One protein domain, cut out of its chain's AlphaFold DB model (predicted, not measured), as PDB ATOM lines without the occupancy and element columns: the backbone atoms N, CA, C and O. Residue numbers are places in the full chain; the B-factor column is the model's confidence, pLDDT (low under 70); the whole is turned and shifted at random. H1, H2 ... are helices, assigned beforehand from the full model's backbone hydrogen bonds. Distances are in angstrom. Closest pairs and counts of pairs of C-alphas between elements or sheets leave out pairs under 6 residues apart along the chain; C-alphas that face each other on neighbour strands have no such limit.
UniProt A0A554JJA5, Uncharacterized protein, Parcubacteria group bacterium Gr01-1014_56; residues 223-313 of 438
ATOM      1  N   ALA A 223      20.024  81.192  95.012       60.34
ATOM      2  CA  ALA A 223      19.797  82.233  94.013       60.34
ATOM      3  C   ALA A 223      20.341  81.829  92.632       60.34
ATOM      4  O   ALA A 223      19.672  82.076  91.631       60.34
ATOM      5  N   TYR A 224      21.487  81.143  92.575       65.81
ATOM      6  CA  TYR A 224      22.005  80.575  91.324       65.81
ATOM      7  C   TYR A 224      21.075  79.488  90.766       65.81
ATOM      8  O   TYR A 224      20.743  79.519  89.585       65.81
ATOM      9  N   ASP A 225      20.593  78.571  91.609       70.94
ATOM     10  CA  ASP A 225      19.672  77.507  91.196       70.94
ATOM     11  C   ASP A 225      18.326  78.075  90.722       70.94
ATOM     12  O   ASP A 225      17.790  77.622  89.709       70.94
ATOM     13  N   LYS A 226      17.802  79.113  91.393       76.12
ATOM     14  CA  LYS A 226      16.612  79.845  90.926       76.12
ATOM     15  C   LYS A 226      16.855  80.495  89.565       76.12
ATOM     16  O   LYS A 226      16.067  80.277  88.649       76.12
ATOM     17  N   GLN A 227      17.970  81.206  89.401       77.69
ATOM     18  CA  GLN A 227      18.307  81.874  88.143       77.69
ATOM     19  C   GLN A 227      18.564  80.868  87.006       77.69
ATOM     20  O   GLN A 227      18.206  81.118  85.856       77.69
ATOM     21  N   TYR A 228      19.150  79.706  87.306       75.62
ATOM     22  CA  TYR A 228      19.357  78.634  86.336       75.62
ATOM     23  C   TYR A 228      18.032  77.987  85.923       75.62
ATOM     24  O   TYR A 228      17.797  77.800  84.732       75.62
ATOM     25  N   ALA A 229      17.142  77.704  86.879       78.75
ATOM     26  CA  ALA A 229      15.814  77.164  86.602       78.75
ATOM     27  C   ALA A 229      14.945  78.149  85.800       78.75
ATOM     28  O   ALA A 229      14.212  77.733  84.903       78.75
ATOM     29  N   GLU A 230      15.040  79.450  86.081       81.25
ATOM     30  CA  GLU A 230      14.390  80.506  85.296       81.25
ATOM     31  C   GLU A 230      14.943  80.562  83.870       81.25
ATOM     32  O   GLU A 230      14.166  80.508  82.918       81.25
ATOM     33  N   ARG A 231      16.271  80.541  83.698       75.31
ATOM     34  CA  ARG A 231      16.909  80.484  82.372       75.31
ATOM     35  C   ARG A 231      16.583  79.197  81.614       75.31
ATOM     36  O   ARG A 231      16.473  79.224  80.392       75.31
ATOM     37  N   GLU A 232      16.438  78.058  82.290       78.31
ATOM     38  CA  GLU A 232      15.990  76.810  81.660       78.31
ATOM     39  C   GLU A 232      14.534  76.891  81.212       78.31
ATOM     40  O   GLU A 232      14.233  76.482  80.089       78.31
ATOM     41  N   LYS A 233      13.646  77.446  82.046       77.19
ATOM     42  CA  LYS A 233      12.250  77.697  81.669       77.19
ATOM     43  C   LYS A 233      12.175  78.630  80.466       77.19
ATOM     44  O   LYS A 233      11.490  78.291  79.508       77.19
ATOM     45  N   GLU A 234      12.945  79.715  80.474       73.88
ATOM     46  CA  GLU A 234      13.017  80.688  79.383       73.88
ATOM     47  C   GLU A 234      13.559  80.061  78.087       73.88
ATOM     48  O   GLU A 234      12.995  80.236  77.008       73.88
ATOM     49  N   ARG A 235      14.614  79.239  78.171       74.12
ATOM     50  CA  ARG A 235      15.124  78.476  77.018       74.12
ATOM     51  C   ARG A 235      14.108  77.460  76.509       74.12
ATOM     52  O   ARG A 235      14.030  77.247  75.300       74.12
ATOM     53  N   ALA A 236      13.363  76.811  77.400       71.50
ATOM     54  CA  ALA A 236      12.340  75.845  77.028       71.50
ATOM     55  C   ALA A 236      11.162  76.526  76.319       71.50
ATOM     56  O   ALA A 236      10.747  76.037  75.269       71.50
ATOM     57  N   THR A 237      10.680  77.666  76.822       70.62
ATOM     58  CA  THR A 237       9.663  78.474  76.136       70.62
ATOM     59  C   THR A 237      10.187  78.977  74.799       70.62
ATOM     60  O   THR A 237       9.555  78.713  73.784       70.62
ATOM     61  N   ASN A 238      11.391  79.553  74.744       74.50
ATOM     62  CA  ASN A 238      11.958  80.085  73.500       74.50
ATOM     63  C   ASN A 238      12.167  78.998  72.435       74.50
ATOM     64  O   ASN A 238      11.897  79.233  71.258       74.50
ATOM     65  N   ARG A 239      12.593  77.787  72.826       74.81
ATOM     66  CA  ARG A 239      12.694  76.642  71.904       74.81
ATOM     67  C   ARG A 239      11.334  76.209  71.376       74.81
ATOM     68  O   ARG A 239      11.205  75.969  70.182       74.81
ATOM     69  N   ARG A 240      10.319  76.129  72.239       73.25
ATOM     70  CA  ARG A 240       8.963  75.778  71.800       73.25
ATOM     71  C   ARG A 240       8.403  76.827  70.851       73.25
ATOM     72  O   ARG A 240       7.896  76.452  69.803       73.25
ATOM     73  N   THR A 241       8.577  78.113  71.143       74.06
ATOM     74  CA  THR A 241       8.156  79.198  70.249       74.06
ATOM     75  C   THR A 241       8.876  79.121  68.900       74.06
ATOM     76  O   THR A 241       8.227  79.194  67.859       74.06
ATOM     77  N   ALA A 242      10.191  78.863  68.906       77.06
ATOM     78  CA  ALA A 242      10.990  78.699  67.689       77.06
ATOM     79  C   ALA A 242      10.566  77.493  66.832       77.06
ATOM     80  O   ALA A 242      10.710  77.532  65.614       77.06
ATOM     81  N   GLU A 243      10.027  76.433  67.438       83.56
ATOM     82  CA  GLU A 243       9.486  75.277  66.713       83.56
ATOM     83  C   GLU A 243       8.008  75.432  66.319       83.56
ATOM     84  O   GLU A 243       7.540  74.776  65.388       83.56
ATOM     85  N   ASN A 244       7.251  76.276  67.017       86.25
ATOM     86  CA  ASN A 244       5.818  76.436  66.792       86.25
ATOM     87  C   ASN A 244       5.517  77.294  65.554       86.25
ATOM     88  O   ASN A 244       4.628  76.939  64.784       86.25
ATOM     89  N   VAL A 245       6.290  78.357  65.308       84.12
ATOM     90  CA  VAL A 245       6.173  79.180  64.087       84.12
ATOM     91  C   VAL A 245       6.357  78.357  62.799       84.12
ATOM     92  O   VAL A 245       5.467  78.391  61.946       84.12
ATOM     93  N   PRO A 246       7.430  77.554  62.628       87.88
ATOM     94  CA  PRO A 246       7.569  76.724  61.434       87.88
ATOM     95  C   PRO A 246       6.488  75.641  61.348       87.88
ATOM     96  O   PRO A 246       6.053  75.332  60.243       87.88
ATOM     97  N   ALA A 247       6.001  75.112  62.477       86.06
ATOM     98  CA  ALA A 247       4.891  74.157  62.482       86.06
ATOM     99  C   ALA A 247       3.583  74.777  61.953       86.06
ATOM    100  O   ALA A 247       2.887  74.134  61.167       86.06
ATOM    101  N   MET A 248       3.266  76.024  62.326       87.06
ATOM    102  CA  MET A 248       2.112  76.755  61.780       87.06
ATOM    103  C   MET A 248       2.277  77.043  60.289       87.06
ATOM    104  O   MET A 248       1.348  76.828  59.512       87.06
ATOM    105  N   LYS A 249       3.472  77.476  59.871       89.56
ATOM    106  CA  LYS A 249       3.775  77.751  58.462       89.56
ATOM    107  C   LYS A 249       3.649  76.503  57.593       89.56
ATOM    108  O   LYS A 249       3.069  76.562  56.512       89.56
ATOM    109  N   GLU A 250       4.168  75.376  58.070       89.81
ATOM    110  CA  GLU A 250       4.046  74.093  57.385       89.81
ATOM    111  C   GLU A 250       2.580  73.661  57.280       89.81
ATOM    112  O   GLU A 250       2.125  73.268  56.208       89.81
ATOM    113  N   LEU A 251       1.820  73.795  58.369       88.75
ATOM    114  CA  LEU A 251       0.407  73.445  58.385       88.75
ATOM    115  C   LEU A 251      -0.421  74.323  57.437       88.75
ATOM    116  O   LEU A 251      -1.230  73.780  56.688       88.75
ATOM    117  N   LYS A 252      -0.171  75.639  57.398       85.31
ATOM    118  CA  LYS A 252      -0.790  76.547  56.420       85.31
ATOM    119  C   LYS A 252      -0.485  76.103  54.990       85.31
ATOM    120  O   LYS A 252      -1.408  75.919  54.208       85.31
ATOM    121  N   GLY A 253       0.776  75.790  54.684       85.50
ATOM    122  CA  GLY A 253       1.155  75.271  53.367       85.50
ATOM    123  C   GLY A 253       0.442  73.965  52.990       85.50
ATOM    124  O   GLY A 253       0.075  73.778  51.833       85.50
ATOM    125  N   LEU A 254       0.202  73.062  53.948       85.94
ATOM    126  CA  LEU A 254      -0.582  71.843  53.709       85.94
ATOM    127  C   LEU A 254      -2.081  72.132  53.528       85.94
ATOM    128  O   LEU A 254      -2.743  71.428  52.770       85.94
ATOM    129  N   ILE A 255      -2.632  73.139  54.209       82.25
ATOM    130  CA  ILE A 255      -4.021  73.581  54.012       82.25
ATOM    131  C   ILE A 255      -4.184  74.185  52.611       82.25
ATOM    132  O   ILE A 255      -5.092  73.781  51.887       82.25
ATOM    133  N   ASP A 256      -3.265  75.061  52.205       79.56
ATOM    134  CA  ASP A 256      -3.316  75.777  50.926       79.56
ATOM    135  C   ASP A 256      -3.150  74.846  49.716       79.56
ATOM    136  O   ASP A 256      -3.753  75.075  48.670       79.56
ATOM    137  N   LYS A 257      -2.384  73.754  49.859       80.31
ATOM    138  CA  LYS A 257      -2.224  72.730  48.811       80.31
ATOM    139  C   LYS A 257      -3.530  72.016  48.437       80.31
ATOM    140  O   LYS A 257      -3.624  71.486  47.332       80.31
ATOM    141  N   GLY A 258      -4.521  71.967  49.331       73.94
ATOM    142  CA  GLY A 258      -5.821  71.335  49.084       73.94
ATOM    143  C   GLY A 258      -5.770  69.802  48.987       73.94
ATOM    144  O   GLY A 258      -6.217  69.113  49.902       73.94
ATOM    145  N   THR A 259      -5.252  69.258  47.881       75.12
ATOM    146  CA  THR A 259      -5.088  67.809  47.663       75.12
ATOM    147  C   THR A 259      -3.782  67.314  48.273       75.12
ATOM    148  O   THR A 259      -2.705  67.759  47.880       75.12
ATOM    149  N   LEU A 260      -3.884  66.381  49.219       83.50
ATOM    150  CA  LEU A 260      -2.765  65.871  50.009       83.50
ATOM    151  C   LEU A 260      -2.626  64.361  49.810       83.50
ATOM    152  O   LEU A 260      -3.616  63.646  49.670       83.50
ATOM    153  N   SER A 261      -1.392  63.867  49.819       85.38
ATOM    154  CA  SER A 261      -1.133  62.427  49.913       85.38
ATOM    155  C   SER A 261      -1.494  61.885  51.310       85.38
ATOM    156  O   SER A 261      -1.472  62.647  52.281       85.38
ATOM    157  N   PRO A 262      -1.730  60.569  51.485       86.88
ATOM    158  CA  PRO A 262      -2.046  59.993  52.801       86.88
ATOM    159  C   PRO A 262      -0.998  60.297  53.888       86.88
ATOM    160  O   PRO A 262      -1.325  60.493  55.059       86.88
ATOM    161  N   ALA A 263       0.282  60.379  53.506       85.88
ATOM    162  CA  ALA A 263       1.362  60.753  54.418       85.88
ATOM    163  C   ALA A 263       1.291  62.237  54.829       85.88
ATOM    164  O   ALA A 263       1.530  62.578  55.990       85.88
ATOM    165  N   GLU A 264       0.937  63.120  53.896       87.12
ATOM    166  CA  GLU A 264       0.743  64.546  54.165       87.12
ATOM    167  C   GLU A 264      -0.526  64.808  54.986       87.12
ATOM    168  O   GLU A 264      -0.512  65.688  55.843       87.12
ATOM    169  N   GLU A 265      -1.587  64.019  54.813       83.75
ATOM    170  CA  GLU A 265      -2.782  64.075  55.664       83.75
ATOM    171  C   GLU A 265      -2.472  63.671  57.110       83.75
ATOM    172  O   GLU A 265      -2.851  64.374  58.053       83.75
ATOM    173  N   ALA A 266      -1.715  62.585  57.303       86.19
ATOM    174  CA  ALA A 266      -1.252  62.182  58.628       86.19
ATOM    175  C   ALA A 266      -0.417  63.296  59.280       86.19
ATOM    176  O   ALA A 266      -0.635  63.642  60.448       86.19
ATOM    177  N   ARG A 267       0.479  63.924  58.509       88.00
ATOM    178  CA  ARG A 267       1.320  65.033  58.970       88.00
ATOM    179  C   ARG A 267       0.513  66.294  59.286       88.00
ATOM    180  O   ARG A 267       0.713  66.875  60.352       88.00
ATOM    181  N   LYS A 268      -0.459  66.654  58.444       88.56
ATOM    182  CA  LYS A 268      -1.437  67.724  58.694       88.56
ATOM    183  C   LYS A 268      -2.178  67.485  60.006       88.56
ATOM    184  O   LYS A 268      -2.255  68.388  60.829       88.56
ATOM    185  N   SER A 269      -2.656  66.262  60.253       85.06
ATOM    186  CA  SER A 269      -3.370  65.927  61.493       85.06
ATOM    187  C   SER A 269      -2.490  66.064  62.745       85.06
ATOM    188  O   SER A 269      -2.949  66.548  63.782       85.06
ATOM    189  N   MET A 270      -1.211  65.678  62.654       89.75
ATOM    190  CA  MET A 270      -0.249  65.792  63.751       89.75
ATOM    191  C   MET A 270       0.074  67.257  64.055       89.75
ATOM    192  O   MET A 270       0.057  67.662  65.218       89.75
ATOM    193  N   LEU A 271       0.333  68.052  63.013       88.38
ATOM    194  CA  LEU A 271       0.583  69.485  63.140       88.38
ATOM    195  C   LEU A 271      -0.650  70.214  63.680       88.38
ATOM    196  O   LEU A 271      -0.509  71.036  64.580       88.38
ATOM    197  N   GLN A 272      -1.855  69.855  63.224       89.00
ATOM    198  CA  GLN A 272      -3.097  70.452  63.720       89.00
ATOM    199  C   GLN A 272      -3.272  70.190  65.216       89.00
ATOM    200  O   GLN A 272      -3.507  71.122  65.977       89.00
ATOM    201  N   LYS A 273      -3.070  68.945  65.671       88.44
ATOM    202  CA  LYS A 273      -3.106  68.613  67.106       88.44
ATOM    203  C   LYS A 273      -2.077  69.407  67.908       88.44
ATOM    204  O   LYS A 273      -2.337  69.751  69.057       88.44
ATOM    205  N   ARG A 274      -0.900  69.671  67.335       86.94
ATOM    206  CA  ARG A 274       0.130  70.485  67.988       86.94
ATOM    207  C   ARG A 274      -0.332  71.937  68.136       86.94
ATOM    208  O   ARG A 274      -0.233  72.457  69.241       86.94
ATOM    209  N   VAL A 275      -0.859  72.548  67.072       87.81
ATOM    210  CA  VAL A 275      -1.349  73.939  67.089       87.81
ATOM    211  C   VAL A 275      -2.555  74.105  68.017       87.81
ATOM    212  O   VAL A 275      -2.588  75.034  68.819       87.81
ATOM    213  N   ASP A 276      -3.504  73.168  67.995       85.12
ATOM    214  CA  ASP A 276      -4.691  73.196  68.864       85.12
ATOM    215  C   ASP A 276      -4.315  73.183  70.364       85.12
ATOM    216  O   ASP A 276      -4.991  73.783  71.209       85.12
ATOM    217  N   ASN A 277      -3.202  72.521  70.691       87.44
ATOM    218  CA  ASN A 277      -2.688  72.374  72.049       87.44
ATOM    219  C   ASN A 277      -1.750  73.505  72.491       87.44
ATOM    220  O   ASN A 277      -1.202  73.420  73.590       87.44
ATOM    221  N   PHE A 278      -1.569  74.562  71.692       88.12
ATOM    222  CA  PHE A 278      -0.793  75.715  72.140       88.12
ATOM    223  C   PHE A 278      -1.395  76.315  73.415       88.12
ATOM    224  O   PHE A 278      -2.611  76.528  73.554       88.12
ATOM    225  N   SER A 279      -0.514  76.536  74.385       85.88
ATOM    226  CA  SER A 279      -0.853  77.203  75.636       85.88
ATOM    227  C   SER A 279      -0.924  78.718  75.438       85.88
ATOM    228  O   SER A 279      -0.302  79.270  74.531       85.88
ATOM    229  N   LYS A 280      -1.654  79.416  76.319       83.69
ATOM    230  CA  LYS A 280      -1.751  80.887  76.295       83.69
ATOM    231  C   LYS A 280      -0.365  81.548  76.345       83.69
ATOM    232  O   LYS A 280      -0.092  82.457  75.573       83.69
ATOM    233  N   GLN A 281       0.537  81.023  77.177       82.12
ATOM    234  CA  GLN A 281       1.912  81.520  77.307       82.12
ATOM    235  C   GLN A 281       2.740  81.343  76.025       82.12
ATOM    236  O   GLN A 281       3.538  82.211  75.687       82.12
ATOM    237  N   GLU A 282       2.560  80.233  75.305       82.12
ATOM    238  CA  GLU A 282       3.261  79.999  74.037       82.12
ATOM    239  C   GLU A 282       2.753  80.932  72.936       82.12
ATOM    240  O   GLU A 282       3.559  81.417  72.151       82.12
ATOM    241  N   LEU A 283       1.447  81.217  72.905       84.88
ATOM    242  CA  LEU A 283       0.851  82.182  71.977       84.88
ATOM    243  C   LEU A 283       1.289  83.620  72.293       84.88
ATOM    244  O   LEU A 283       1.622  84.370  71.385       84.88
ATOM    245  N   GLU A 284       1.369  83.983  73.574       83.62
ATOM    246  CA  GLU A 284       1.892  85.284  74.022       83.62
ATOM    247  C   GLU A 284       3.356  85.517  73.646       83.62
ATOM    248  O   GLU A 284       3.770  86.660  73.458       83.62
ATOM    249  N   ALA A 285       4.154  84.450  73.590       83.75
ATOM    250  CA  ALA A 285       5.560  84.529  73.216       83.75
ATOM    251  C   ALA A 285       5.770  84.663  71.696       83.75
ATOM    252  O   ALA A 285       6.882  84.973  71.267       83.75
ATOM    253  N   MET A 286       4.741  84.409  70.877       83.62
ATOM    254  CA  MET A 286       4.813  84.565  69.423       83.62
ATOM    255  C   MET A 286       4.621  86.021  69.008       83.62
ATOM    256  O   MET A 286       3.954  86.809  69.679       83.62
ATOM    257  N   LYS A 287       5.193  86.384  67.854       86.00
ATOM    258  CA  LYS A 287       4.917  87.684  67.247       86.00
ATOM    259  C   LYS A 287       3.469  87.708  66.772       86.00
ATOM    260  O   LYS A 287       3.004  86.764  66.140       86.00
ATOM    261  N   VAL A 288       2.778  88.812  67.041       83.56
ATOM    262  CA  VAL A 288       1.376  88.981  66.634       83.56
ATOM    263  C   VAL A 288       1.217  88.865  65.120       83.56
ATOM    264  O   VAL A 288       0.278  88.229  64.658       83.56
ATOM    265  N   ASP A 289       2.175  89.389  64.359       83.19
ATOM    266  CA  ASP A 289       2.155  89.332  62.896       83.19
ATOM    267  C   ASP A 289       2.205  87.882  62.381       83.19
ATOM    268  O   ASP A 289       1.529  87.552  61.409       83.19
ATOM    269  N   ASP A 290       2.928  86.990  63.076       85.12
ATOM    270  CA  ASP A 290       2.953  85.558  62.749       85.12
ATOM    271  C   ASP A 290       1.596  84.904  63.063       85.12
ATOM    272  O   ASP A 290       1.115  84.073  62.296       85.12
ATOM    273  N   LEU A 291       0.944  85.291  64.167       84.81
ATOM    274  CA  LEU A 291      -0.390  84.786  64.517       84.81
ATOM    275  C   LEU A 291      -1.448  85.238  63.503       84.81
ATOM    276  O   LEU A 291      -2.247  84.415  63.064       84.81
ATOM    277  N   ILE A 292      -1.425  86.510  63.092       83.25
ATOM    278  CA  ILE A 292      -2.323  87.062  62.065       83.25
ATOM    279  C   ILE A 292      -2.068  86.374  60.719       83.25
ATOM    280  O   ILE A 292      -3.000  85.884  60.085       83.25
ATOM    281  N   GLY A 293      -0.802  86.248  60.306       79.50
ATOM    282  CA  GLY A 293      -0.425  85.587  59.054       79.50
ATOM    283  C   GLY A 293      -0.795  84.099  58.992       79.50
ATOM    284  O   GLY A 293      -0.894  83.535  57.897       79.50
ATOM    285  N   HIS A 294      -1.035  83.467  60.142       83.69
ATOM    286  CA  HIS A 294      -1.412  82.061  60.276       83.69
ATOM    287  C   HIS A 294      -2.800  81.857  60.909       83.69
ATOM    288  O   HIS A 294      -3.085  80.762  61.398       83.69
ATOM    289  N   ALA A 295      -3.682  82.863  60.859       81.81
ATOM    290  CA  ALA A 295      -5.019  82.795  61.450       81.81
ATOM    291  C   ALA A 295      -5.832  81.581  60.953       81.81
ATOM    292  O   ALA A 295      -6.429  80.879  61.769       81.81
ATOM    293  N   SER A 296      -5.750  81.252  59.654       79.19
ATOM    294  CA  SER A 296      -6.408  80.085  59.031       79.19
ATOM    295  C   SER A 296      -6.107  78.726  59.669       79.19
ATOM    296  O   SER A 296      -6.842  77.759  59.466       79.19
ATOM    297  N   VAL A 297      -5.008  78.618  60.414       84.19
ATOM    298  CA  VAL A 297      -4.531  77.360  60.994       84.19
ATOM    299  C   VAL A 297      -5.216  77.052  62.331       84.19
ATOM    300  O   VAL A 297      -5.260  75.899  62.774       84.19
ATOM    301  N   PHE A 298      -5.759  78.076  62.990       83.88
ATOM    302  CA  PHE A 298      -6.359  77.946  64.309       83.88
ATOM    303  C   PHE A 298      -7.807  77.455  64.239       83.88
ATOM    304  O   PHE A 298      -8.588  77.810  63.363       83.88
ATOM    305  N   LYS A 299      -8.204  76.653  65.227       83.81
ATOM    306  CA  LYS A 299      -9.621  76.390  65.505       83.81
ATOM    307  C   LYS A 299     -10.201  77.488  66.390       83.81
ATOM    308  O   LYS A 299      -9.459  78.225  67.038       83.81
ATOM    309  N   GLU A 300     -11.524  77.516  66.509       76.00
ATOM    310  CA  GLU A 300     -12.261  78.487  67.326       76.00
ATOM    311  C   GLU A 300     -11.735  78.575  68.775       76.00
ATOM    312  O   GLU A 300     -11.586  79.660  69.333       76.00
ATOM    313  N   ALA A 301     -11.357  77.438  69.373       75.25
ATOM    314  CA  ALA A 301     -10.758  77.396  70.708       75.25
ATOM    315  C   ALA A 301      -9.383  78.094  70.782       75.25
ATOM    316  O   ALA A 301      -9.057  78.712  71.794       75.25
ATOM    317  N   GLY A 302      -8.574  78.010  69.721       79.69
ATOM    318  CA  GLY A 302      -7.304  78.731  69.609       79.69
ATOM    319  C   GLY A 302      -7.518  80.229  69.400       79.69
ATOM    320  O   GLY A 302      -6.877  81.034  70.070       79.69
ATOM    321  N   ALA A 303      -8.484  80.603  68.555       81.06
ATOM    322  CA  ALA A 303      -8.859  81.998  68.334       81.06
ATOM    323  C   ALA A 303      -9.364  82.676  69.624       81.06
ATOM    324  O   ALA A 303      -8.959  83.797  69.932       81.06
ATOM    325  N   LYS A 304     -10.167  81.967  70.434       84.06
ATOM    326  CA  LYS A 304     -10.605  82.424  71.768       84.06
ATOM    327  C   LYS A 304      -9.422  82.690  72.701       84.06
ATOM    328  O   LYS A 304      -9.328  83.774  73.268       84.06
ATOM    329  N   LYS A 305      -8.463  81.758  72.778       84.12
ATOM    330  CA  LYS A 305      -7.237  81.945  73.575       84.12
ATOM    331  C   LYS A 305      -6.446  83.181  73.142       84.12
ATOM    332  O   LYS A 305      -5.923  83.871  74.007       84.12
ATOM    333  N   ILE A 306      -6.356  83.458  71.838       83.81
ATOM    334  CA  ILE A 306      -5.641  84.631  71.301       83.81
ATOM    335  C   ILE A 306      -6.370  85.934  71.659       83.81
ATOM    336  O   ILE A 306      -5.727  86.910  72.040       83.81
ATOM    337  N   ALA A 307      -7.706  85.944  71.619       81.69
ATOM    338  CA  ALA A 307      -8.504  87.103  72.022       81.69
ATOM    339  C   ALA A 307      -8.362  87.446  73.521       81.69
ATOM    340  O   ALA A 307      -8.449  88.614  73.903       81.69
ATOM    341  N   GLU A 308      -8.099  86.447  74.365       85.56
ATOM    342  CA  GLU A 308      -7.897  86.600  75.812       85.56
ATOM    343  C   GLU A 308      -6.467  87.025  76.206       85.56
ATOM    344  O   GLU A 308      -6.168  87.167  77.396       85.56
ATOM    345  N   ILE A 309      -5.548  87.198  75.249       85.88
ATOM    346  CA  ILE A 309      -4.172  87.620  75.536       85.88
ATOM    347  C   ILE A 309      -4.142  89.105  75.912       85.88
ATOM    348  O   ILE A 309      -4.424  89.978  75.097       85.88
ATOM    349  N   GLU A 310      -3.742  89.402  77.146       82.19
ATOM    350  CA  GLU A 310      -3.702  90.770  77.684       82.19
ATOM    351  C   GLU A 310      -2.585  91.624  77.074       82.19
ATOM    352  O   GLU A 310      -2.709  92.840  76.980       82.19
ATOM    353  N   LYS A 311      -1.498  90.995  76.613       83.38
ATOM    354  CA  LYS A 311      -0.348  91.697  76.020       83.38
ATOM    355  C   LYS A 311      -0.621  92.284  74.635       83.38
ATOM    356  O   LYS A 311       0.199  93.053  74.136       83.38
ATOM    357  N   PHE A 312      -1.711  91.893  73.979       83.12
ATOM    358  CA  PHE A 312      -2.041  92.375  72.642       83.12
ATOM    359  C   PHE A 312      -2.963  93.585  72.737       83.12
ATOM    360  O   PHE A 312      -3.921  93.580  73.508       83.12
ATOM    361  N   SER A 313      -2.683  94.619  71.940       87.19
ATOM    362  CA  SER A 313      -3.591  95.757  71.819       87.19
ATOM    363  C   SER A 313      -4.927  95.305  71.230       87.19
ATOM    364  O   SER A 313      -4.969  94.398  70.397       87.19
TER     365      SER A 313
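What this domain is: This is residues 223 to 313 of the 438 residues of an uncharacterized protein of Parcubacteria group bacterium Gr01-1014_56 (UniProt A0A554JJA5). A long helix, H1, makes the longest axis; its residues 223 to 236 stick out, H2 folds back beside its residues 244 to 255 as a helical hairpin, and short helices H3, H4 and H5 gather beside that hairpin. The printed part has 91 residues, all helix in class, with H1 to H5 in chain order and no named strand. It is loose, with a radius of gyration of the C-alphas of 15.2 A, and spans 54 by 31 by 19 A.

Where its parts are: H1, residues 223 to 256, begins with C-alpha 223 at (19.797, 82.233, 94.013) and is 49.3 A long. H2, residues 262 to 276, is 21.0 A long. H3 is residues 280 to 284, H4 288 to 293, and H5 300 to 307, ending with C-alpha 307 at (-8.504, 87.103, 72.022).

How they stand to each other: H1 touches H2 at a steep tilt of 44 degrees, opposite ways; the closest C-alphas, Leu 251 and Lys 268, are 6.0 A apart. With residues 237 to 241 alone, H1 only just touches H3, over 3 pairs of C-alphas within 8 A. Every O i to N i+4 pair is within hydrogen-bond range in H2 to H5, and 29 of 30 in H1.

The domain as a whole: The farthest C-alphas, Ala 223 and Thr 259, are 54.5 A apart. The printed part has no cut and no long link; residues 223 to 224 are under pLDDT 70.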